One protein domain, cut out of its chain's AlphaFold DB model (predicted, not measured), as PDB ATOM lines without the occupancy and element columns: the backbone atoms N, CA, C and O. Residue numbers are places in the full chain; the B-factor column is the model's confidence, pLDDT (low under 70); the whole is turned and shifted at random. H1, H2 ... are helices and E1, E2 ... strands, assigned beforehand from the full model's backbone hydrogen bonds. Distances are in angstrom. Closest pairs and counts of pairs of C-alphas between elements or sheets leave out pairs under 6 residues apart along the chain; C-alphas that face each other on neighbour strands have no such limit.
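Overview. This is residues 50 to 191 of the 701 residues of the protein "ABC_transp_aux domain-containing protein" of Deltaproteobacteria bacterium HGW-Deltaproteobacteria-17 (UniProt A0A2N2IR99). A slab of four strands, E2, E1, E5 and E6, has two long helices, H2 and H5, over one face, and two strand hairpins, E3 with E4 and E7 with E8, reach out beyond one end of it, apart from each other. E4 runs on into E5, the short H4 leads from E6 to the second hairpin, H1 packs on H2 and H5 near the other end of the slab, and H3 only grazes the sheet. The printed part has 142 residues, with five named helices and eight named strands in the order H1 E1 H2 E2 H3 E3 E4 E5 E6 H4 E7 E8 H5. The large sheet, in the order E2 E1 E5 E6, is mixed, the two hairpins are antiparallel, and the class is mixed, helices and strands. The whole is compact, with a radius of gyration of the C-alphas of 16.1 A and spans of 53 by 37 by 22 A.

Arrangement. H1, residues 50 to 56, is not on the large sheet. E1, residues 62 to 68, is an inner strand of it. H2, residues 79 to 93, is on the sheet at a height of 9.3 A, over E1 and E2, residues 98 to 103, and runs along the strands, at 19 degrees to E2 on the local plane. E1, H2 and E2 form a strand-helix-strand unit, two parallel neighbour strands with a helix between them in the chain; its crossover is right-handed. E2 and E1 are parallel at 18 degrees, with N 66 and O 101 within hydrogen-bond range at 2.7 A. H1 and H2 only just touch, with 3 pairs of C-alphas within 8 A, the closest those of Arg 52 and Glu 93 at 7.2 A. H3, residues 109 to 117, only grazes the sheet, with residues 111 to 115. E3, residues 123 to 129, and E4, residues 132 to 138, are an antiparallel hairpin, with N 127 and O 134 at 2.8 A. E4 runs on into E5, residues 140 to 146, at 4 degrees. E5 is antiparallel to E1, with N 65 and O 143 at 2.8 A, and forms a hairpin with E6, residues 149 to 153, with N 144 and O 151 at 2.9 A. H4, residues 155 to 158, only grazes the sheet. E7, residues 159 to 164, and E8, residues 167 to 172, are a hairpin, with N 162 and O 169 at 2.9 A. H5, residues 175 to 189, is on the sheet on the same face as H2, at a height of 8.5 A, over E5 and E6. H5 touches H1 at a steep tilt of 50 degrees, the same way, the closest C-alphas being those of Thr 51 and Thr 180 at 5.9 A. In H1, H2 and H5 every O i to N i+4 pair is within hydrogen-bond range, in H3 4 of 5, and H4 is too short for such a pair.

Along the chain. H1 begins at C-alpha 50, (-21.436, 52.709, -41.458). From first to last C-alpha, H2 measures 21.3 A, H5 21.1 A, E5 20.4 A, E1 19.0 A, E3 18.1 A and E4 17.3 A. E4 begins at C-alpha 132, (-43.596, 13.631, -25.924), and H5 ends at C-alpha 189, (-6.865, 43.110, -34.581).

Size, cuts and confidence. The C-alphas of Tyr 131 and Val 191 are the two farthest apart, at 54.0 A. The printed part has no cut and no long link; the link from E1 to H2, 10 residues, is short, and the others are tight. The mean pLDDT of the printed part is 78.9; residues 71 to 72, 105 to 119, 121 to 137 and 167 are under 70.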
ATOM      1  N   PRO A  50     -22.584  53.169 -42.238       85.19
ATOM      2  CA  PRO A  50     -21.436  52.709 -41.458       85.19
ATOM      3  C   PRO A  50     -20.992  51.285 -41.810       85.19
ATOM      4  O   PRO A  50     -19.803  51.064 -42.037       85.19
ATOM      5  N   THR A  51     -21.923  50.339 -41.925       89.38
ATOM      6  CA  THR A  51     -21.627  48.937 -42.260       89.38
ATOM      7  C   THR A  51     -20.987  48.815 -43.636       89.38
ATOM      8  O   THR A  51     -19.921  48.220 -43.783       89.38
ATOM      9  N   ARG A  52     -21.545  49.491 -44.647       89.06
ATOM     10  CA  ARG A  52     -20.963  49.509 -45.999       89.06
ATOM     11  C   ARG A  52     -19.564  50.127 -46.040       89.06
ATOM     12  O   ARG A  52     -18.758  49.796 -46.909       89.06
ATOM     13  N   LYS A  53     -19.262  51.073 -45.146       87.44
ATOM     14  CA  LYS A  53     -17.904  51.617 -45.012       87.44
ATOM     15  C   LYS A  53     -16.948  50.545 -44.483       87.44
ATOM     16  O   LYS A  53     -15.933  50.305 -45.127       87.44
ATOM     17  N   VAL A  54     -17.324  49.854 -43.401       89.19
ATOM     18  CA  VAL A  54     -16.533  48.755 -42.820       89.19
ATOM     19  C   VAL A  54     -16.244  47.677 -43.864       89.19
ATOM     20  O   VAL A  54     -15.087  47.323 -44.052       89.19
ATOM     21  N   LEU A  55     -17.259  47.220 -44.606       91.00
ATOM     22  CA  LEU A  55     -17.086  46.166 -45.614       91.00
ATOM     23  C   LEU A  55     -16.146  46.566 -46.763       91.00
ATOM     24  O   LEU A  55     -15.387  45.737 -47.262       91.00
ATOM     25  N   ARG A  56     -16.155  47.839 -47.181       88.31
ATOM     26  CA  ARG A  56     -15.260  48.333 -48.242       88.31
ATOM     27  C   ARG A  56     -13.808  48.427 -47.780       88.31
ATOM     28  O   ARG A  56     -12.905  48.083 -48.546       88.31
ATOM     29  N   GLU A  57     -13.601  48.856 -46.539       88.00
ATOM     30  CA  GLU A  57     -12.285  49.080 -45.926       88.00
ATOM     31  C   GLU A  57     -11.626  47.795 -45.392       88.00
ATOM     32  O   GLU A  57     -10.524  47.860 -44.856       88.00
ATOM     33  N   LEU A  58     -12.254  46.625 -45.575       88.44
ATOM     34  CA  LEU A  58     -11.700  45.345 -45.130       88.44
ATOM     35  C   LEU A  58     -10.305  45.070 -45.732       88.44
ATOM     36  O   LEU A  58     -10.171  45.128 -46.965       88.44
ATOM     37  N   PRO A  59      -9.293  44.754 -44.898       82.44
ATOM     38  CA  PRO A  59      -7.926  44.507 -45.350       82.44
ATOM     39  C   PRO A  59      -7.775  43.150 -46.047       82.44
ATOM     40  O   PRO A  59      -6.991  43.038 -46.985       82.44
ATOM     41  N   ASP A  60      -8.542  42.147 -45.619       87.12
ATOM     42  CA  ASP A  60      -8.527  40.787 -46.157       87.12
ATOM     43  C   ASP A  60      -9.941  40.175 -46.122       87.12
ATOM     44  O   ASP A  60     -10.916  40.842 -45.752       87.12
ATOM     45  N   ARG A  61     -10.062  38.917 -46.551       91.38
ATOM     46  CA  ARG A  61     -11.311  38.163 -46.565       91.38
ATOM     47  C   ARG A  61     -11.761  37.813 -45.146       91.38
ATOM     48  O   ARG A  61     -10.996  37.288 -44.343       91.38
ATOM     49  N   VAL A  62     -13.031  38.082 -44.873       93.69
ATOM     50  CA  VAL A  62     -13.752  37.703 -43.659       93.69
ATOM     51  C   VAL A  62     -14.610  36.492 -43.962       93.69
ATOM     52  O   VAL A  62     -15.349  36.485 -44.946       93.69
ATOM     53  N   GLU A  63     -14.594  35.521 -43.066       93.25
ATOM     54  CA  GLU A  63     -15.508  34.390 -43.100       93.25
ATOM     55  C   GLU A  63     -16.563  34.546 -42.005       93.25
ATOM     56  O   GLU A  63     -16.241  34.789 -40.840       93.25
ATOM     57  N   ILE A  64     -17.834  34.419 -42.381       94.44
ATOM     58  CA  ILE A  64     -18.952  34.344 -41.444       94.44
ATOM     59  C   ILE A  64     -19.503  32.925 -41.499       94.44
ATOM     60  O   ILE A  64     -20.130  32.531 -42.480       94.44
ATOM     61  N   ILE A  65     -19.253  32.163 -40.440       91.31
ATOM     62  CA  ILE A  65     -19.633  30.758 -40.321       91.31
ATOM     63  C   ILE A  65     -20.855  30.683 -39.408       91.31
ATOM     64  O   ILE A  65     -20.779  30.920 -38.204       91.31
ATOM     65  N   ALA A  66     -22.004  30.394 -39.999       90.44
ATOM     66  CA  ALA A  66     -23.310  30.365 -39.374       90.44
ATOM     67  C   ALA A  66     -23.772  28.911 -39.198       90.44
ATOM     68  O   ALA A  66     -24.084  28.212 -40.164       90.44
ATOM     69  N   LEU A  67     -23.798  28.445 -37.950       86.69
ATOM     70  CA  LEU A  67     -24.024  27.041 -37.605       86.69
ATOM     71  C   LEU A  67     -25.394  26.899 -36.949       86.69
ATOM     72  O   LEU A  67     -25.569  27.148 -35.748       86.69
ATOM     73  N   PHE A  68     -26.376  26.505 -37.761       86.25
ATOM     74  CA  PHE A  68     -27.783  26.461 -37.375       86.25
ATOM     75  C   PHE A  68     -28.400  25.086 -37.622       86.25
ATOM     76  O   PHE A  68     -28.404  24.574 -38.736       86.25
ATOM     77  N   SER A  69     -28.997  24.493 -36.586       79.25
ATOM     78  CA  SER A  69     -29.728  23.230 -36.742       79.25
ATOM     79  C   SER A  69     -31.043  23.412 -37.499       79.25
ATOM     80  O   SER A  69     -31.914  24.164 -37.058       79.25
ATOM     81  N   THR A  70     -31.264  22.620 -38.553       71.50
ATOM     82  CA  THR A  70     -32.542  22.601 -39.297       71.50
ATOM     83  C   THR A  70     -33.718  22.168 -38.417       71.50
ATOM     84  O   THR A  70     -34.811  22.734 -38.479       71.50
ATOM     85  N   ASN A  71     -33.500  21.194 -37.527       66.75
ATOM     86  CA  ASN A  71     -34.503  20.726 -36.569       66.75
ATOM     87  C   ASN A  71     -34.406  21.490 -35.234       66.75
ATOM     88  O   ASN A  71     -33.970  20.937 -34.222       66.75
ATOM     89  N   THR A  72     -34.789  22.770 -35.267       68.62
ATOM     90  CA  THR A  72     -34.790  23.689 -34.113       68.62
ATOM     91  C   THR A  72     -36.202  23.965 -33.561       68.62
ATOM     92  O   THR A  72     -37.211  23.514 -34.126       68.62
ATOM     93  N   HIS A  73     -36.287  24.691 -32.441       72.81
ATOM     94  CA  HIS A  73     -37.532  25.092 -31.780       72.81
ATOM     95  C   HIS A  73     -38.422  25.938 -32.700       72.81
ATOM     96  O   HIS A  73     -37.933  26.712 -33.524       72.81
ATOM     97  N   LYS A  74     -39.749  25.821 -32.553       79.69
ATOM     98  CA  LYS A  74     -40.730  26.516 -33.413       79.69
ATOM     99  C   LYS A  74     -40.550  28.036 -33.420       79.69
ATOM    100  O   LYS A  74     -40.782  28.650 -34.451       79.69
ATOM    101  N   LEU A  75     -40.106  28.610 -32.301       80.31
ATOM    102  CA  LEU A  75     -39.851  30.049 -32.159       80.31
ATOM    103  C   LEU A  75     -38.557  30.514 -32.850       80.31
ATOM    104  O   LEU A  75     -38.442  31.684 -33.183       80.31
ATOM    105  N   LEU A  76     -37.604  29.608 -33.102       81.94
ATOM    106  CA  LEU A  76     -36.311  29.941 -33.713       81.94
ATOM    107  C   LEU A  76     -36.308  29.758 -35.232       81.94
ATOM    108  O   LEU A  76     -35.629  30.498 -35.938       81.94
ATOM    109  N   ARG A  77     -37.095  28.809 -35.763       83.75
ATOM    110  CA  ARG A  77     -37.185  28.558 -37.218       83.75
ATOM    111  C   ARG A  77     -37.478  29.812 -38.053       83.75
ATOM    112  O   ARG A  77     -36.840  29.951 -39.090       83.75
ATOM    113  N   PRO A  78     -38.378  30.731 -37.644       87.31
ATOM    114  CA  PRO A  78     -38.665  31.937 -38.421       87.31
ATOM    115  C   PRO A  78     -37.496  32.928 -38.488       87.31
ATOM    116  O   PRO A  78     -37.518  33.827 -39.324       87.31
ATOM    117  N   LEU A  79     -36.495  32.793 -37.611       87.44
ATOM    118  CA  LEU A  79     -35.320  33.663 -37.591       87.44
ATOM    119  C   LEU A  79     -34.275  33.238 -38.628       87.44
ATOM    120  O   LEU A  79     -33.569  34.095 -39.144       87.44
ATOM    121  N   LEU A  80     -34.199  31.945 -38.969       88.12
ATOM    122  CA  LEU A  80     -33.165  31.421 -39.871       88.12
ATOM    123  C   LEU A  80     -33.188  32.071 -41.264       88.12
ATOM    124  O   LEU A  80     -32.124  32.506 -41.698       88.12
ATOM    125  N   PRO A  81     -34.346  32.228 -41.947       87.12
ATOM    126  CA  PRO A  81     -34.383  32.934 -43.227       87.12
ATOM    127  C   PRO A  81     -33.925  34.391 -43.105       87.12
ATOM    128  O   PRO A  81     -33.172  34.859 -43.943       87.12
ATOM    129  N   LYS A  82     -34.295  35.085 -42.017       85.69
ATOM    130  CA  LYS A  82     -33.880  36.479 -41.785       85.69
ATOM    131  C   LYS A  82     -32.368  36.609 -41.605       85.69
ATOM    132  O   LYS A  82     -31.764  37.567 -42.084       85.69
ATOM    133  N   ILE A  83     -31.762  35.656 -40.896       90.06
ATOM    134  CA  ILE A  83     -30.311  35.602 -40.713       90.06
ATOM    135  C   ILE A  83     -29.635  35.339 -42.061       90.06
ATOM    136  O   ILE A  83     -28.750  36.101 -42.433       90.06
ATOM    137  N   GLN A  84     -30.090  34.328 -42.808       89.38
ATOM    138  CA  GLN A  84     -29.571  34.011 -44.142       89.38
ATOM    139  C   GLN A  84     -29.647  35.226 -45.078       89.38
ATOM    140  O   GLN A  84     -28.630  35.603 -45.651       89.38
ATOM    141  N   ASP A  85     -30.802  35.894 -45.148       85.88
ATOM    142  CA  ASP A  85     -30.993  37.093 -45.970       85.88
ATOM    143  C   ASP A  85     -29.993  38.197 -45.593       85.88
ATOM    144  O   ASP A  85     -29.387  38.823 -46.464       85.88
ATOM    145  N   THR A  86     -29.774  38.418 -44.292       89.00
ATOM    146  CA  THR A  86     -28.798  39.407 -43.806       89.00
ATOM    147  C   THR A  86     -27.381  39.036 -44.238       89.00
ATOM    148  O   THR A  86     -26.643  39.883 -44.737       89.00
ATOM    149  N   LEU A  87     -26.990  37.772 -44.079       90.81
ATOM    150  CA  LEU A  87     -25.661  37.292 -44.453       90.81
ATOM    151  C   LEU A  87     -25.427  37.370 -45.971       90.81
ATOM    152  O   LEU A  87     -24.366  37.823 -46.404       90.81
ATOM    153  N   ASP A  88     -26.430  37.032 -46.779       87.19
ATOM    154  CA  ASP A  88     -26.368  37.149 -48.239       87.19
ATOM    155  C   ASP A  88     -26.167  38.602 -48.685       87.19
ATOM    156  O   ASP A  88     -25.399  38.870 -49.614       87.19
ATOM    157  N   ILE A  89     -26.797  39.559 -47.993       86.38
ATOM    158  CA  ILE A  89     -26.577  40.991 -48.235       86.38
ATOM    159  C   ILE A  89     -25.125  41.375 -47.910       86.38
ATOM    160  O   ILE A  89     -24.499  42.084 -48.700       86.38
ATOM    161  N   TYR A  90     -24.556  40.893 -46.799       91.12
ATOM    162  CA  TYR A  90     -23.145  41.136 -46.462       91.12
ATOM    163  C   TYR A  90     -22.203  40.592 -47.539       91.12
ATOM    164  O   TYR A  90     -21.299  41.303 -47.987       91.12
ATOM    165  N   GLN A  91     -22.423  39.358 -47.993       89.88
ATOM    166  CA  GLN A  91     -21.623  38.750 -49.054       89.88
ATOM    167  C   GLN A  91     -21.726  39.549 -50.362       89.88
ATOM    168  O   GLN A  91     -20.698  39.881 -50.958       89.88
ATOM    169  N   ALA A  92     -22.941  39.925 -50.771       86.06
ATOM    170  CA  ALA A  92     -23.186  40.681 -51.997       86.06
ATOM    171  C   ALA A  92     -22.599  42.106 -51.957       86.06
ATOM    172  O   ALA A  92     -21.939  42.521 -52.911       86.06
ATOM    173  N   GLU A  93     -22.790  42.855 -50.864       85.44
ATOM    174  CA  GLU A  93     -22.295  44.237 -50.740       85.44
ATOM    175  C   GLU A  93     -20.787  44.326 -50.451       85.44
ATOM    176  O   GLU A  93     -20.171  45.360 -50.720       85.44
ATOM    177  N   SER A  94     -20.163  43.261 -49.936       87.12
ATOM    178  CA  SER A  94     -18.717  43.241 -49.657       87.12
ATOM    179  C   SER A  94     -17.829  43.126 -50.903       87.12
ATOM    180  O   SER A  94     -16.609  43.258 -50.796       87.12
ATOM    181  N   GLY A  95     -18.404  42.838 -52.078       82.62
ATOM    182  CA  GLY A  95     -17.635  42.590 -53.301       82.62
ATOM    183  C   GLY A  95     -16.771  41.323 -53.234       82.62
ATOM    184  O   GLY A  95     -15.697  41.287 -53.829       82.62
ATOM    185  N   GLY A  96     -17.210  40.305 -52.481       83.12
ATOM    186  CA  GLY A  96     -16.492  39.036 -52.307       83.12
ATOM    187  C   GLY A  96     -15.423  39.041 -51.210       83.12
ATOM    188  O   GLY A  96     -14.676  38.071 -51.090       83.12
ATOM    189  N   LYS A  97     -15.336  40.113 -50.405       88.88
ATOM    190  CA  LYS A  97     -14.485  40.152 -49.203       88.88
ATOM    191  C   LYS A  97     -15.117  39.448 -48.004       88.88
ATOM    192  O   LYS A  97     -14.391  39.063 -47.102       88.88
ATOM    193  N   VAL A  98     -16.435  39.286 -47.976       93.44
ATOM    194  CA  VAL A  98     -17.133  38.471 -46.978       93.44
ATOM    195  C   VAL A  98     -17.580  37.181 -47.644       93.44
ATOM    196  O   VAL A  98     -18.275  37.222 -48.658       93.44
ATOM    197  N   ILE A  99     -17.183  36.052 -47.066       92.25
ATOM    198  CA  ILE A  99     -17.620  34.716 -47.463       92.25
ATOM    199  C   ILE A  99     -18.512  34.179 -46.354       92.25
ATOM    200  O   ILE A  99     -18.117  34.150 -45.188       92.25
ATOM    201  N   VAL A 100     -19.725  33.779 -46.710       91.38
ATOM    202  CA  VAL A 100     -20.694  33.220 -45.775       91.38
ATOM    203  C   VAL A 100     -20.752  31.712 -45.954       91.38
ATOM    204  O   VAL A 100     -20.943  31.206 -47.059       91.38
ATOM    205  N   HIS A 101     -20.649  31.003 -44.837       88.56
ATOM    206  CA  HIS A 101     -20.886  29.571 -44.738       88.56
ATOM    207  C   HIS A 101     -22.086  29.366 -43.821       88.56
ATOM    208  O   HIS A 101     -21.978  29.627 -42.629       88.56
ATOM    209  N   MET A 102     -23.234  28.938 -44.349       85.12
ATOM    210  CA  MET A 102     -24.368  28.528 -43.516       85.12
ATOM    211  C   MET A 102     -24.560  27.024 -43.643       85.12
ATOM    212  O   MET A 102     -24.907  26.519 -44.709       85.12
ATOM    213  N   GLU A 103     -24.307  26.310 -42.552       79.44
ATOM    214  CA  GLU A 103     -24.213  24.853 -42.561       79.44
ATOM    215  C   GLU A 103     -25.012  24.246 -41.397       79.44
ATOM    216  O   GLU A 103     -25.052  24.804 -40.294       79.44
ATOM    217  N   ASP A 104     -25.669  23.100 -41.636       75.12
ATOM    218  CA  ASP A 104     -26.319  22.343 -40.561       75.12
ATOM    219  C   ASP A 104     -25.307  21.387 -39.907       75.12
ATOM    220  O   ASP A 104     -24.907  20.410 -40.541       75.12
ATOM    221  N   PRO A 105     -24.949  21.583 -38.625       65.38
ATOM    222  CA  PRO A 105     -24.083  20.700 -37.843       65.38
ATOM    223  C   PRO A 105     -24.223  19.198 -38.045       65.38
ATOM    224  O   PRO A 105     -23.263  18.458 -37.854       65.38
ATOM    225  N   ARG A 106     -25.442  18.725 -38.308       62.94
ATOM    226  CA  ARG A 106     -25.767  17.298 -38.301       62.94
ATOM    227  C   ARG A 106     -25.548  16.615 -39.647       62.94
ATOM    228  O   ARG A 106     -25.691  15.396 -39.704       62.94
ATOM    229  N   SER A 107     -25.251  17.362 -40.713       60.41
ATOM    230  CA  SER A 107     -25.154  16.803 -42.066       60.41
ATOM    231  C   SER A 107     -23.749  16.375 -42.496       60.41
ATOM    232  O   SER A 107     -23.653  15.636 -43.472       60.41
ATOM    233  N   ASP A 108     -22.676  16.779 -41.801       60.12
ATOM    234  CA  ASP A 108     -21.294  16.533 -42.254       60.12
ATOM    235  C   ASP A 108     -20.315  16.222 -41.096       60.12
ATOM    236  O   ASP A 108     -20.397  16.806 -40.018       60.12
ATOM    237  N   LYS A 109     -19.343  15.326 -41.332       56.81
ATOM    238  CA  LYS A 109     -18.203  15.063 -40.430       56.81
ATOM    239  C   LYS A 109     -17.244  16.255 -40.337       56.81
ATOM    240  O   LYS A 109     -16.625  16.436 -39.292       56.81
ATOM    241  N   ARG A 110     -17.122  17.068 -41.393       56.31
ATOM    242  CA  ARG A 110     -16.268  18.272 -41.408       56.31
ATOM    243  C   ARG A 110     -16.773  19.355 -40.449       56.31
ATOM    244  O   ARG A 110     -15.991  20.129 -39.909       56.31
ATOM    245  N   LEU A 111     -18.073  19.353 -40.166       56.34
ATOM    246  CA  LEU A 111     -18.706  20.279 -39.231       56.34
ATOM    247  C   LEU A 111     -18.382  19.956 -37.771       56.34
ATOM    248  O   LEU A 111     -18.199  20.884 -36.991       56.34
ATOM    249  N   SER A 112     -18.208  18.673 -37.417       56.25
ATOM    250  CA  SER A 112     -17.650  18.241 -36.119       56.25
ATOM    251  C   SER A 112     -16.321  18.919 -35.794       56.25
ATOM    252  O   SER A 112     -16.130  19.377 -34.673       56.25
ATOM    253  N   GLN A 113     -15.450  19.056 -36.796       60.22
ATOM    254  CA  GLN A 113     -14.136  19.682 -36.637       60.22
ATOM    255  C   GLN A 113     -14.246  21.187 -36.378       60.22
ATOM    256  O   GLN A 113     -13.522  21.704 -35.540       60.22
ATOM    257  N   LEU A 114     -15.193  21.883 -37.018       65.06
ATOM    258  CA  LEU A 114     -15.441  23.305 -36.750       65.06
ATOM    259  C   LEU A 114     -16.033  23.533 -35.344       65.06
ATOM    260  O   LEU A 114     -15.776  24.572 -34.734       65.06
ATOM    261  N   TYR A 115     -16.791  22.573 -34.792       64.81
ATOM    262  CA  TYR A 115     -17.263  22.645 -33.398       64.81
ATOM    263  C   TYR A 115     -16.129  22.548 -32.394       64.81
ATOM    264  O   TYR A 115     -16.160  23.258 -31.393       64.81
ATOM    265  N   GLU A 116     -15.163  21.674 -32.659       62.81
ATOM    266  CA  GLU A 116     -13.967  21.523 -31.834       62.81
ATOM    267  C   GLU A 116     -13.043  22.734 -32.003       62.81
ATOM    268  O   GLU A 116     -12.641  23.331 -31.008       62.81
ATOM    269  N   GLU A 117     -12.808  23.176 -33.244       68.88
ATOM    270  CA  GLU A 117     -11.963  24.333 -33.569       68.88
ATOM    271  C   GLU A 117     -12.449  25.606 -32.867       68.88
ATOM    272  O   GLU A 117     -11.666  26.322 -32.242       68.88
ATOM    273  N   PHE A 118     -13.754  25.885 -32.934       69.62
ATOM    274  CA  PHE A 118     -14.337  27.078 -32.327       69.62
ATOM    275  C   PHE A 118     -14.929  26.832 -30.936       69.62
ATOM    276  O   PHE A 118     -15.479  27.768 -30.357       69.62
ATOM    277  N   ASN A 119     -14.820  25.626 -30.373       65.69
ATOM    278  CA  ASN A 119     -15.405  25.241 -29.083       65.69
ATOM    279  C   ASN A 119     -16.868  25.709 -28.899       65.69
ATOM    280  O   ASN A 119     -17.240  26.347 -27.911       65.69
ATOM    281  N   LEU A 120     -17.715  25.451 -29.894       72.19
ATOM    282  CA  LEU A 120     -19.110  25.897 -29.866       72.19
ATOM    283  C   LEU A 120     -19.989  24.864 -29.159       72.19
ATOM    284  O   LEU A 120     -19.894  23.659 -29.410       72.19
ATOM    285  N   ARG A 121     -20.899  25.328 -28.298       65.19
ATOM    286  CA  ARG A 121     -21.715  24.452 -27.448       65.19
ATOM    287  C   ARG A 121     -23.162  24.424 -27.908       65.19
ATOM    288  O   ARG A 121     -23.778  25.475 -27.995       65.19
ATOM    289  N   PRO A 122     -23.771  23.256 -28.162       67.50
ATOM    290  CA  PRO A 122     -25.185  23.227 -28.491       67.50
ATOM    291  C   PRO A 122     -26.036  23.640 -27.284       67.50
ATOM    292  O   PRO A 122     -25.772  23.242 -26.150       67.50
ATOM    293  N   VAL A 123     -27.103  24.382 -27.555       67.88
ATOM    294  CA  VAL A 123     -28.049  24.858 -26.551       67.88
ATOM    295  C   VAL A 123     -29.146  23.808 -26.348       67.88
ATOM    296  O   VAL A 123     -29.822  23.440 -27.316       67.88
ATOM    297  N   PRO A 124     -29.368  23.298 -25.125       61.53
ATOM    298  CA  PRO A 124     -30.469  22.384 -24.854       61.53
ATOM    299  C   PRO A 124     -31.796  23.146 -24.872       61.53
ATOM    300  O   PRO A 124     -32.050  23.980 -24.007       61.53
ATOM    301  N   VAL A 125     -32.672  22.838 -25.832       62.09
ATOM    302  CA  VAL A 125     -33.999  23.460 -25.909       62.09
ATOM    303  C   VAL A 125     -35.090  22.398 -25.740       62.09
ATOM    304  O   VAL A 125     -35.079  21.380 -26.444       62.09
ATOM    305  N   PRO A 126     -36.045  22.587 -24.808       55.91
ATOM    306  CA  PRO A 126     -37.186  21.692 -24.679       55.91
ATOM    307  C   PRO A 126     -38.053  21.781 -25.941       55.91
ATOM    308  O   PRO A 126     -38.583  22.835 -26.276       55.91
ATOM    309  N   LEU A 127     -38.202  20.667 -26.659       55.81
ATOM    310  CA  LEU A 127     -39.150  20.545 -27.760       55.81
ATOM    311  C   LEU A 127     -40.413  19.856 -27.245       55.81
ATOM    312  O   LEU A 127     -40.404  18.682 -26.863       55.81
ATOM    313  N   GLU A 128     -41.529  20.577 -27.273       50.97
ATOM    314  CA  GLU A 128     -42.840  19.976 -27.049       50.97
ATOM    315  C   GLU A 128     -43.400  19.427 -28.371       50.97
ATOM    316  O   GLU A 128     -43.738  20.166 -29.304       50.97
ATOM    317  N   SER A 129     -43.494  18.097 -28.458       51.59
ATOM    318  CA  SER A 129     -44.291  17.391 -29.462       51.59
ATOM    319  C   SER A 129     -45.624  16.960 -28.849       51.59
ATOM    320  O   SER A 129     -45.703  16.698 -27.650       51.59
ATOM    321  N   LYS A 130     -46.664  16.809 -29.682       46.66
ATOM    322  CA  LYS A 130     -48.034  16.413 -29.288       46.66
ATOM    323  C   LYS A 130     -48.095  15.105 -28.470       46.66
ATOM    324  O   LYS A 130     -49.110  14.842 -27.837       46.66
ATOM    325  N   TYR A 131     -47.024  14.304 -28.472       43.53
ATOM    326  CA  TYR A 131     -46.948  12.993 -27.819       43.53
ATOM    327  C   TYR A 131     -45.742  12.806 -26.873       43.53
ATOM    328  O   TYR A 131     -45.647  11.760 -26.233       43.53
ATOM    329  N   LYS A 132     -44.799  13.763 -26.777       44.28
ATOM    330  CA  LYS A 132     -43.596  13.631 -25.924       44.28
ATOM    331  C   LYS A 132     -42.915  14.986 -25.679       44.28
ATOM    332  O   LYS A 132     -42.741  15.758 -26.622       44.28
ATOM    333  N   LYS A 133     -42.493  15.248 -24.436       48.91
ATOM    334  CA  LYS A 133     -41.534  16.317 -24.107       48.91
ATOM    335  C   LYS A 133     -40.128  15.759 -24.318       48.91
ATOM    336  O   LYS A 133     -39.735  14.826 -23.624       48.91
ATOM    337  N   GLU A 134     -39.407  16.273 -25.307       51.97
ATOM    338  CA  GLU A 134     -38.063  15.814 -25.668       51.97
ATOM    339  C   GLU A 134     -37.127  17.026 -25.660       51.97
ATOM    340  O   GLU A 134     -37.383  18.008 -26.347       51.97
ATOM    341  N   VAL A 135     -36.055  17.004 -24.868       54.31
ATOM    342  CA  VAL A 135     -35.043  18.072 -24.903       54.31
ATOM    343  C   VAL A 135     -34.094  17.759 -26.050       54.31
ATOM    344  O   VAL A 135     -33.439  16.718 -26.034       54.31
ATOM    345  N   LYS A 136     -34.016  18.637 -27.056       59.91
ATOM    346  CA  LYS A 136     -33.010  18.512 -28.116       59.91
ATOM    347  C   LYS A 136     -32.009  19.640 -28.001       59.91
ATOM    348  O   LYS A 136     -32.359  20.814 -28.001       59.91
ATOM    349  N   SER A 137     -30.747  19.245 -27.953       65.44
ATOM    350  CA  SER A 137     -29.613  20.130 -28.169       65.44
ATOM    351  C   SER A 137     -29.685  20.690 -29.595       65.44
ATOM    352  O   SER A 137     -29.714  19.916 -30.554       65.44
ATOM    353  N   ILE A 138     -29.774  22.007 -29.746       72.50
ATOM    354  CA  ILE A 138     -29.771  22.709 -31.033       72.50
ATOM    355  C   ILE A 138     -28.501  23.545 -31.155       72.50
ATOM    356  O   ILE A 138     -27.942  23.992 -30.160       72.50
ATOM    357  N   PHE A 139     -28.055  23.786 -32.377       76.06
ATOM    358  CA  PHE A 139     -26.964  24.712 -32.638       76.06
ATOM    359  C   PHE A 139     -27.531  26.030 -33.154       76.06
ATOM    360  O   PHE A 139     -28.385  26.028 -34.049       76.06
ATOM    361  N   PHE A 140     -27.075  27.127 -32.550       84.88
ATOM    362  CA  PHE A 140     -27.431  28.483 -32.943       84.88
ATOM    363  C   PHE A 140     -26.253  29.434 -32.694       84.88
ATOM    364  O   PHE A 140     -26.227  30.141 -31.691       84.88
ATOM    365  N   HIS A 141     -25.247  29.383 -33.574       88.50
ATOM    366  CA  HIS A 141     -24.009  30.161 -33.436       88.50
ATOM    367  C   HIS A 141     -23.654  30.892 -34.723       88.50
ATOM    368  O   HIS A 141     -23.905  30.388 -35.819       88.50
ATOM    369  N   ILE A 142     -22.997  32.041 -34.576       91.50
ATOM    370  CA  ILE A 142     -22.306  32.718 -35.673       91.50
ATOM    371  C   ILE A 142     -20.861  32.972 -35.255       91.50
ATOM    372  O   ILE A 142     -20.612  33.569 -34.210       91.50
ATOM    373  N   VAL A 143     -19.912  32.559 -36.086       90.62
ATOM    374  CA  VAL A 143     -18.489  32.861 -35.923       90.62
ATOM    375  C   VAL A 143     -18.063  33.827 -37.016       90.62
ATOM    376  O   VAL A 143     -18.291  33.577 -38.196       90.62
ATOM    377  N   VAL A 144     -17.440  34.935 -36.625       92.38
ATOM    378  CA  VAL A 144     -16.806  35.885 -37.547       92.38
ATOM    379  C   VAL A 144     -15.299  35.691 -37.445       92.38
ATOM    380  O   VAL A 144     -14.732  35.942 -36.383       92.38
ATOM    381  N   ARG A 145     -14.657  35.246 -38.530       88.75
ATOM    382  CA  ARG A 145     -13.227  34.907 -38.596       88.75
ATOM    383  C   ARG A 145     -12.492  35.761 -39.632       88.75
ATOM    384  O   ARG A 145     -13.003  35.999 -40.724       88.75
ATOM    385  N   MET A 146     -11.278  36.194 -39.297       87.94
ATOM    386  CA  MET A 146     -10.305  36.773 -40.227       87.94
ATOM    387  C   MET A 146      -8.888  36.367 -39.810       87.94
ATOM    388  O   MET A 146      -8.388  36.814 -38.776       87.94
ATOM    389  N   GLY A 147      -8.243  35.511 -40.604       81.81
ATOM    390  CA  GLY A 147      -6.977  34.886 -40.214       81.81
ATOM    391  C   GLY A 147      -7.099  34.173 -38.866       81.81
ATOM    392  O   GLY A 147      -8.005  33.366 -38.678       81.81
ATOM    393  N   ASP A 148      -6.229  34.524 -37.918       71.69
ATOM    394  CA  ASP A 148      -6.221  33.938 -36.569       71.69
ATOM    395  C   ASP A 148      -7.226  34.598 -35.612       71.69
ATOM    396  O   ASP A 148      -7.421  34.133 -34.493       71.69
ATOM    397  N   GLN A 149      -7.851  35.709 -36.012       79.62
ATOM    398  CA  GLN A 149      -8.804  36.426 -35.170       79.62
ATOM    399  C   GLN A 149     -10.209  35.886 -35.405       79.62
ATOM    400  O   GLN A 149     -10.690  35.850 -36.539       79.62
ATOM    401  N   ASN A 150     -10.895  35.508 -34.330       85.69
ATOM    402  CA  ASN A 150     -12.284  35.080 -34.396       85.69
ATOM    403  C   ASN A 150     -13.111  35.674 -33.253       85.69
ATOM    404  O   ASN A 150     -12.601  35.981 -32.177       85.69
ATOM    405  N   ILE A 151     -14.401  35.867 -33.513       84.06
ATOM    406  CA  ILE A 151     -15.406  36.228 -32.513       84.06
ATOM    407  C   ILE A 151     -16.566  35.267 -32.671       84.06
ATOM    408  O   ILE A 151     -17.039  35.031 -33.782       84.06
ATOM    409  N   LYS A 152     -17.030  34.744 -31.542       87.56
ATOM    410  CA  LYS A 152     -18.100  33.759 -31.461       87.56
ATOM    411  C   LYS A 152     -19.325  34.444 -30.864       87.56
ATOM    412  O   LYS A 152     -19.212  35.097 -29.831       87.56
ATOM    413  N   TYR A 153     -20.468  34.293 -31.515       87.62
ATOM    414  CA  TYR A 153     -21.766  34.736 -31.021       87.62
ATOM    415  C   TYR A 153     -22.630  33.515 -30.741       87.62
ATOM    416  O   TYR A 153     -22.851  32.688 -31.633       87.62
ATOM    417  N   GLN A 154     -23.088  33.406 -29.500       85.31
ATOM    418  CA  GLN A 154     -23.969  32.341 -29.031       85.31
ATOM    419  C   GLN A 154     -25.432  32.767 -29.162       85.31
ATOM    420  O   GLN A 154     -25.746  33.887 -29.570       85.31
ATOM    421  N   MET A 155     -26.354  31.866 -28.833       82.88
ATOM    422  CA  MET A 155     -27.784  32.128 -28.973       82.88
ATOM    423  C   MET A 155     -28.201  33.386 -28.199       82.88
ATOM    424  O   MET A 155     -28.902  34.234 -28.744       82.88
ATOM    425  N   GLU A 156     -27.705  33.544 -26.976       80.31
ATOM    426  CA  GLU A 156     -27.974  34.658 -26.065       80.31
ATOM    427  C   GLU A 156     -27.501  36.003 -26.630       80.31
ATOM    428  O   GLU A 156     -28.086  37.044 -26.326       80.31
ATOM    429  N   ASP A 157     -26.480  35.997 -27.488       81.94
ATOM    430  CA  ASP A 157     -25.979  37.197 -28.162       81.94
ATOM    431  C   ASP A 157     -26.856  37.604 -29.348       81.94
ATOM    432  O   ASP A 157     -26.873  38.774 -29.732       81.94
ATOM    433  N   LEU A 158     -27.579  36.647 -29.934       87.81
ATOM    434  CA  LEU A 158     -28.277  36.793 -31.210       87.81
ATOM    435  C   LEU A 158     -29.789  36.989 -31.062       87.81
ATOM    436  O   LEU A 158     -30.416  37.546 -31.966       87.81
ATOM    437  N   ILE A 159     -30.386  36.541 -29.955       87.00
ATOM    438  CA  ILE A 159     -31.836  36.614 -29.734       87.00
ATOM    439  C   ILE A 159     -32.187  37.322 -28.423       87.00
ATOM    440  O   ILE A 159     -31.446  37.251 -27.445       87.00
ATOM    441  N   ASP A 160     -33.354  37.959 -28.409       83.44
ATOM    442  CA  ASP A 160     -34.056  38.396 -27.204       83.44
ATOM    443  C   ASP A 160     -35.312  37.543 -27.012       83.44
ATOM    444  O   ASP A 160     -36.035  37.235 -27.967       83.44
ATOM    445  N   VAL A 161     -35.563  37.152 -25.763       81.19
ATOM    446  CA  VAL A 161     -36.750  36.396 -25.363       81.19
ATOM    447  C   VAL A 161     -37.628  37.314 -24.524       81.19
ATOM    448  O   VAL A 161     -37.248  37.716 -23.428       81.19
ATOM    449  N   GLU A 162     -38.799  37.648 -25.051       80.31
ATOM    450  CA  GLU A 162     -39.790  38.499 -24.396       80.31
ATOM    451  C   GLU A 162     -41.028  37.673 -24.046       80.31
ATOM    452  O   GLU A 162     -41.495  36.861 -24.844       80.31
ATOM    453  N   GLU A 163     -41.597  37.898 -22.867       73.31
ATOM    454  CA  GLU A 163     -42.897  37.341 -22.500       73.31
ATOM    455  C   GLU A 163     -43.983  38.383 -22.780       73.31
ATOM    456  O   GLU A 163     -44.043  39.434 -22.138       73.31
ATOM    457  N   VAL A 164     -44.838  38.110 -23.767       76.62
ATOM    458  CA  VAL A 164     -45.936  38.995 -24.168       76.62
ATOM    459  C   VAL A 164     -47.239  38.221 -24.027       76.62
ATOM    460  O   VAL A 164     -47.429  37.205 -24.684       76.62
ATOM    461  N   ASN A 165     -48.156  38.700 -23.181       77.25
ATOM    462  CA  ASN A 165     -49.452  38.053 -22.926       77.25
ATOM    463  C   ASN A 165     -49.341  36.573 -22.497       77.25
ATOM    464  O   ASN A 165     -50.109  35.742 -22.977       77.25
ATOM    465  N   ASN A 166     -48.403  36.236 -21.600       74.75
ATOM    466  CA  ASN A 166     -48.139  34.855 -21.160       74.75
ATOM    467  C   ASN A 166     -47.652  33.906 -22.281       74.75
ATOM    468  O   ASN A 166     -47.617  32.689 -22.090       74.75
ATOM    469  N   GLU A 167     -47.256  34.444 -23.440       69.88
ATOM    470  CA  GLU A 167     -46.612  33.707 -24.525       69.88
ATOM    471  C   GLU A 167     -45.166  34.185 -24.704       69.88
ATOM    472  O   GLU A 167     -44.884  35.382 -24.782       69.88
ATOM    473  N   LEU A 168     -44.232  33.236 -24.795       75.12
ATOM    474  CA  LEU A 168     -42.832  33.533 -25.092       75.12
ATOM    475  C   LEU A 168     -42.678  33.867 -26.579       75.12
ATOM    476  O   LEU A 168     -42.936  33.030 -27.448       75.12
ATOM    477  N   GLN A 169     -42.206  35.074 -26.869       80.44
ATOM    478  CA  GLN A 169     -41.829  35.523 -28.201       80.44
ATOM    479  C   GLN A 169     -40.313  35.663 -28.283       80.44
ATOM    480  O   GLN A 169     -39.680  36.261 -27.420       80.44
ATOM    481  N   VAL A 170     -39.728  35.121 -29.350       84.44
ATOM    482  CA  VAL A 170     -38.295  35.258 -29.619       84.44
ATOM    483  C   VAL A 170     -38.103  36.210 -30.789       84.44
ATOM    484  O   VAL A 170     -38.692  36.017 -31.857       84.44
ATOM    485  N   LYS A 171     -37.269  37.228 -30.594       86.31
ATOM    486  CA  LYS A 171     -36.887  38.195 -31.624       86.31
ATOM    487  C   LYS A 171     -35.384  38.128 -31.856       86.31
ATOM    488  O   LYS A 171     -34.621  37.813 -30.950       86.31
ATOM    489  N   LEU A 172     -34.963  38.411 -33.085       86.00
ATOM    490  CA  LEU A 172     -33.548  38.589 -33.389       86.00
ATOM    491  C   LEU A 172     -33.104  39.943 -32.827       86.00
ATOM    492  O   LEU A 172     -33.805  40.940 -33.022       86.00
ATOM    493  N   LYS A 173     -31.944  39.978 -32.173       89.62
ATOM    494  CA  LYS A 173     -31.240  41.229 -31.876       89.62
ATOM    495  C   LYS A 173     -30.808  41.906 -33.180       89.62
ATOM    496  O   LYS A 173     -30.936  41.333 -34.262       89.62
ATOM    497  N   ASP A 174     -30.288  43.128 -33.087       88.31
ATOM    498  CA  ASP A 174     -29.742  43.844 -34.245       88.31
ATOM    499  C   ASP A 174     -28.511  43.109 -34.803       88.31
ATOM    500  O   ASP A 174     -27.365  43.330 -34.392       88.31
ATOM    501  N   LEU A 175     -28.776  42.187 -35.730       89.75
ATOM    502  CA  LEU A 175     -27.770  41.328 -36.329       89.75
ATOM    503  C   LEU A 175     -26.772  42.139 -37.156       89.75
ATOM    504  O   LEU A 175     -25.586  41.818 -37.144       89.75
ATOM    505  N   GLU A 176     -27.208  43.217 -37.815       90.00
ATOM    506  CA  GLU A 176     -26.300  44.083 -38.563       90.00
ATOM    507  C   GLU A 176     -25.270  44.716 -37.620       90.00
ATOM    508  O   GLU A 176     -24.064  44.661 -37.878       90.00
ATOM    509  N   ALA A 177     -25.716  45.270 -36.492       86.12
ATOM    510  CA  ALA A 177     -24.815  45.864 -35.513       86.12
ATOM    511  C   ALA A 177     -23.893  44.824 -34.852       86.12
ATOM    512  O   ALA A 177     -22.731  45.129 -34.564       86.12
ATOM    513  N   ILE A 178     -24.381  43.607 -34.590       88.06
ATOM    514  CA  ILE A 178     -23.577  42.501 -34.041       88.06
ATOM    515  C   ILE A 178     -22.478  42.100 -35.032       88.06
ATOM    516  O   ILE A 178     -21.291  42.155 -34.693       88.06
ATOM    517  N   LEU A 179     -22.846  41.780 -36.275       91.94
ATOM    518  CA  LEU A 179     -21.897  41.366 -37.309       91.94
ATOM    519  C   LEU A 179     -20.901  42.479 -37.621       91.94
ATOM    520  O   LEU A 179     -19.700  42.238 -37.587       91.94
ATOM    521  N   THR A 180     -21.354  43.719 -37.817       91.44
ATOM    522  CA  THR A 180     -20.464  44.857 -38.111       91.44
ATOM    523  C   THR A 180     -19.455  45.105 -36.997       91.44
ATOM    524  O   THR A 180     -18.284  45.369 -37.269       91.44
ATOM    525  N   ARG A 181     -19.877  45.024 -35.726       86.81
ATOM    526  CA  ARG A 181     -18.952  45.152 -34.589       86.81
ATOM    527  C   ARG A 181     -17.961  43.998 -34.545       86.81
ATOM    528  O   ARG A 181     -16.783  44.258 -34.307       86.81
ATOM    529  N   GLY A 182     -18.425  42.777 -34.808       87.50
ATOM    530  CA  GLY A 182     -17.578  41.590 -34.893       87.50
ATOM    531  C   GLY A 182     -16.513  41.745 -35.968       87.50
ATOM    532  O   GLY A 182     -15.326  41.720 -35.665       87.50
ATOM    533  N   ILE A 183     -16.944  42.035 -37.196       91.06
ATOM    534  CA  ILE A 183     -16.085  42.283 -38.354       91.06
ATOM    535  C   ILE A 183     -15.081  43.393 -38.062       91.06
ATOM    536  O   ILE A 183     -13.893  43.228 -38.314       91.06
ATOM    537  N   ARG A 184     -15.524  44.516 -37.484       87.88
ATOM    538  CA  ARG A 184     -14.617  45.604 -37.118       87.88
ATOM    539  C   ARG A 184     -13.582  45.145 -36.097       87.88
ATOM    540  O   ARG A 184     -12.415  45.444 -36.292       87.88
ATOM    541  N   LYS A 185     -13.986  44.426 -35.044       82.56
ATOM    542  CA  LYS A 185     -13.078  43.957 -33.988       82.56
ATOM    543  C   LYS A 185     -12.050  42.961 -34.540       82.56
ATOM    544  O   LYS A 185     -10.865  43.149 -34.280       82.56
ATOM    545  N   VAL A 186     -12.455  41.986 -35.363       86.12
ATOM    546  CA  VAL A 186     -11.482  41.089 -36.018       86.12
ATOM    547  C   VAL A 186     -10.613  41.832 -37.033       86.12
ATOM    548  O   VAL A 186      -9.425  41.564 -37.109       86.12
ATOM    549  N   SER A 187     -11.153  42.821 -37.753       86.62
ATOM    550  CA  SER A 187     -10.406  43.609 -38.745       86.62
ATOM    551  C   SER A 187      -9.370  44.529 -38.133       86.62
ATOM    552  O   SER A 187      -8.325  44.734 -38.740       86.62
ATOM    553  N   THR A 188      -9.660  45.122 -36.979       80.75
ATOM    554  CA  THR A 188      -8.712  46.000 -36.289       80.75
ATOM    555  C   THR A 188      -7.582  45.221 -35.638       80.75
ATOM    556  O   THR A 188      -6.483  45.750 -35.522       80.75
ATOM    557  N   SER A 189      -7.856  43.988 -35.209       71.94
ATOM    558  CA  SER A 189      -6.865  43.110 -34.581       71.94
ATOM    559  C   SER A 189      -6.128  42.225 -35.588       71.94
ATOM    560  O   SER A 189      -5.142  41.586 -35.229       71.94
ATOM    561  N   PHE A 190      -6.606  42.141 -36.832       76.62
ATOM    562  CA  PHE A 190      -5.986  41.318 -37.859       76.62
ATOM    563  C   PHE A 190      -4.676  41.937 -38.332       76.62
ATOM    564  O   PHE A 190      -4.609  43.094 -38.750       76.62
ATOM    565  N   VAL A 191      -3.646  41.104 -38.329       75.69
ATOM    566  CA  VAL A 191      -2.330  41.420 -38.853       75.69
ATOM    567  C   VAL A 191      -1.925  40.255 -39.748       75.69
ATOM    568  O   VAL A 191      -1.867  39.114 -39.292       75.69
TER     569      VAL A 191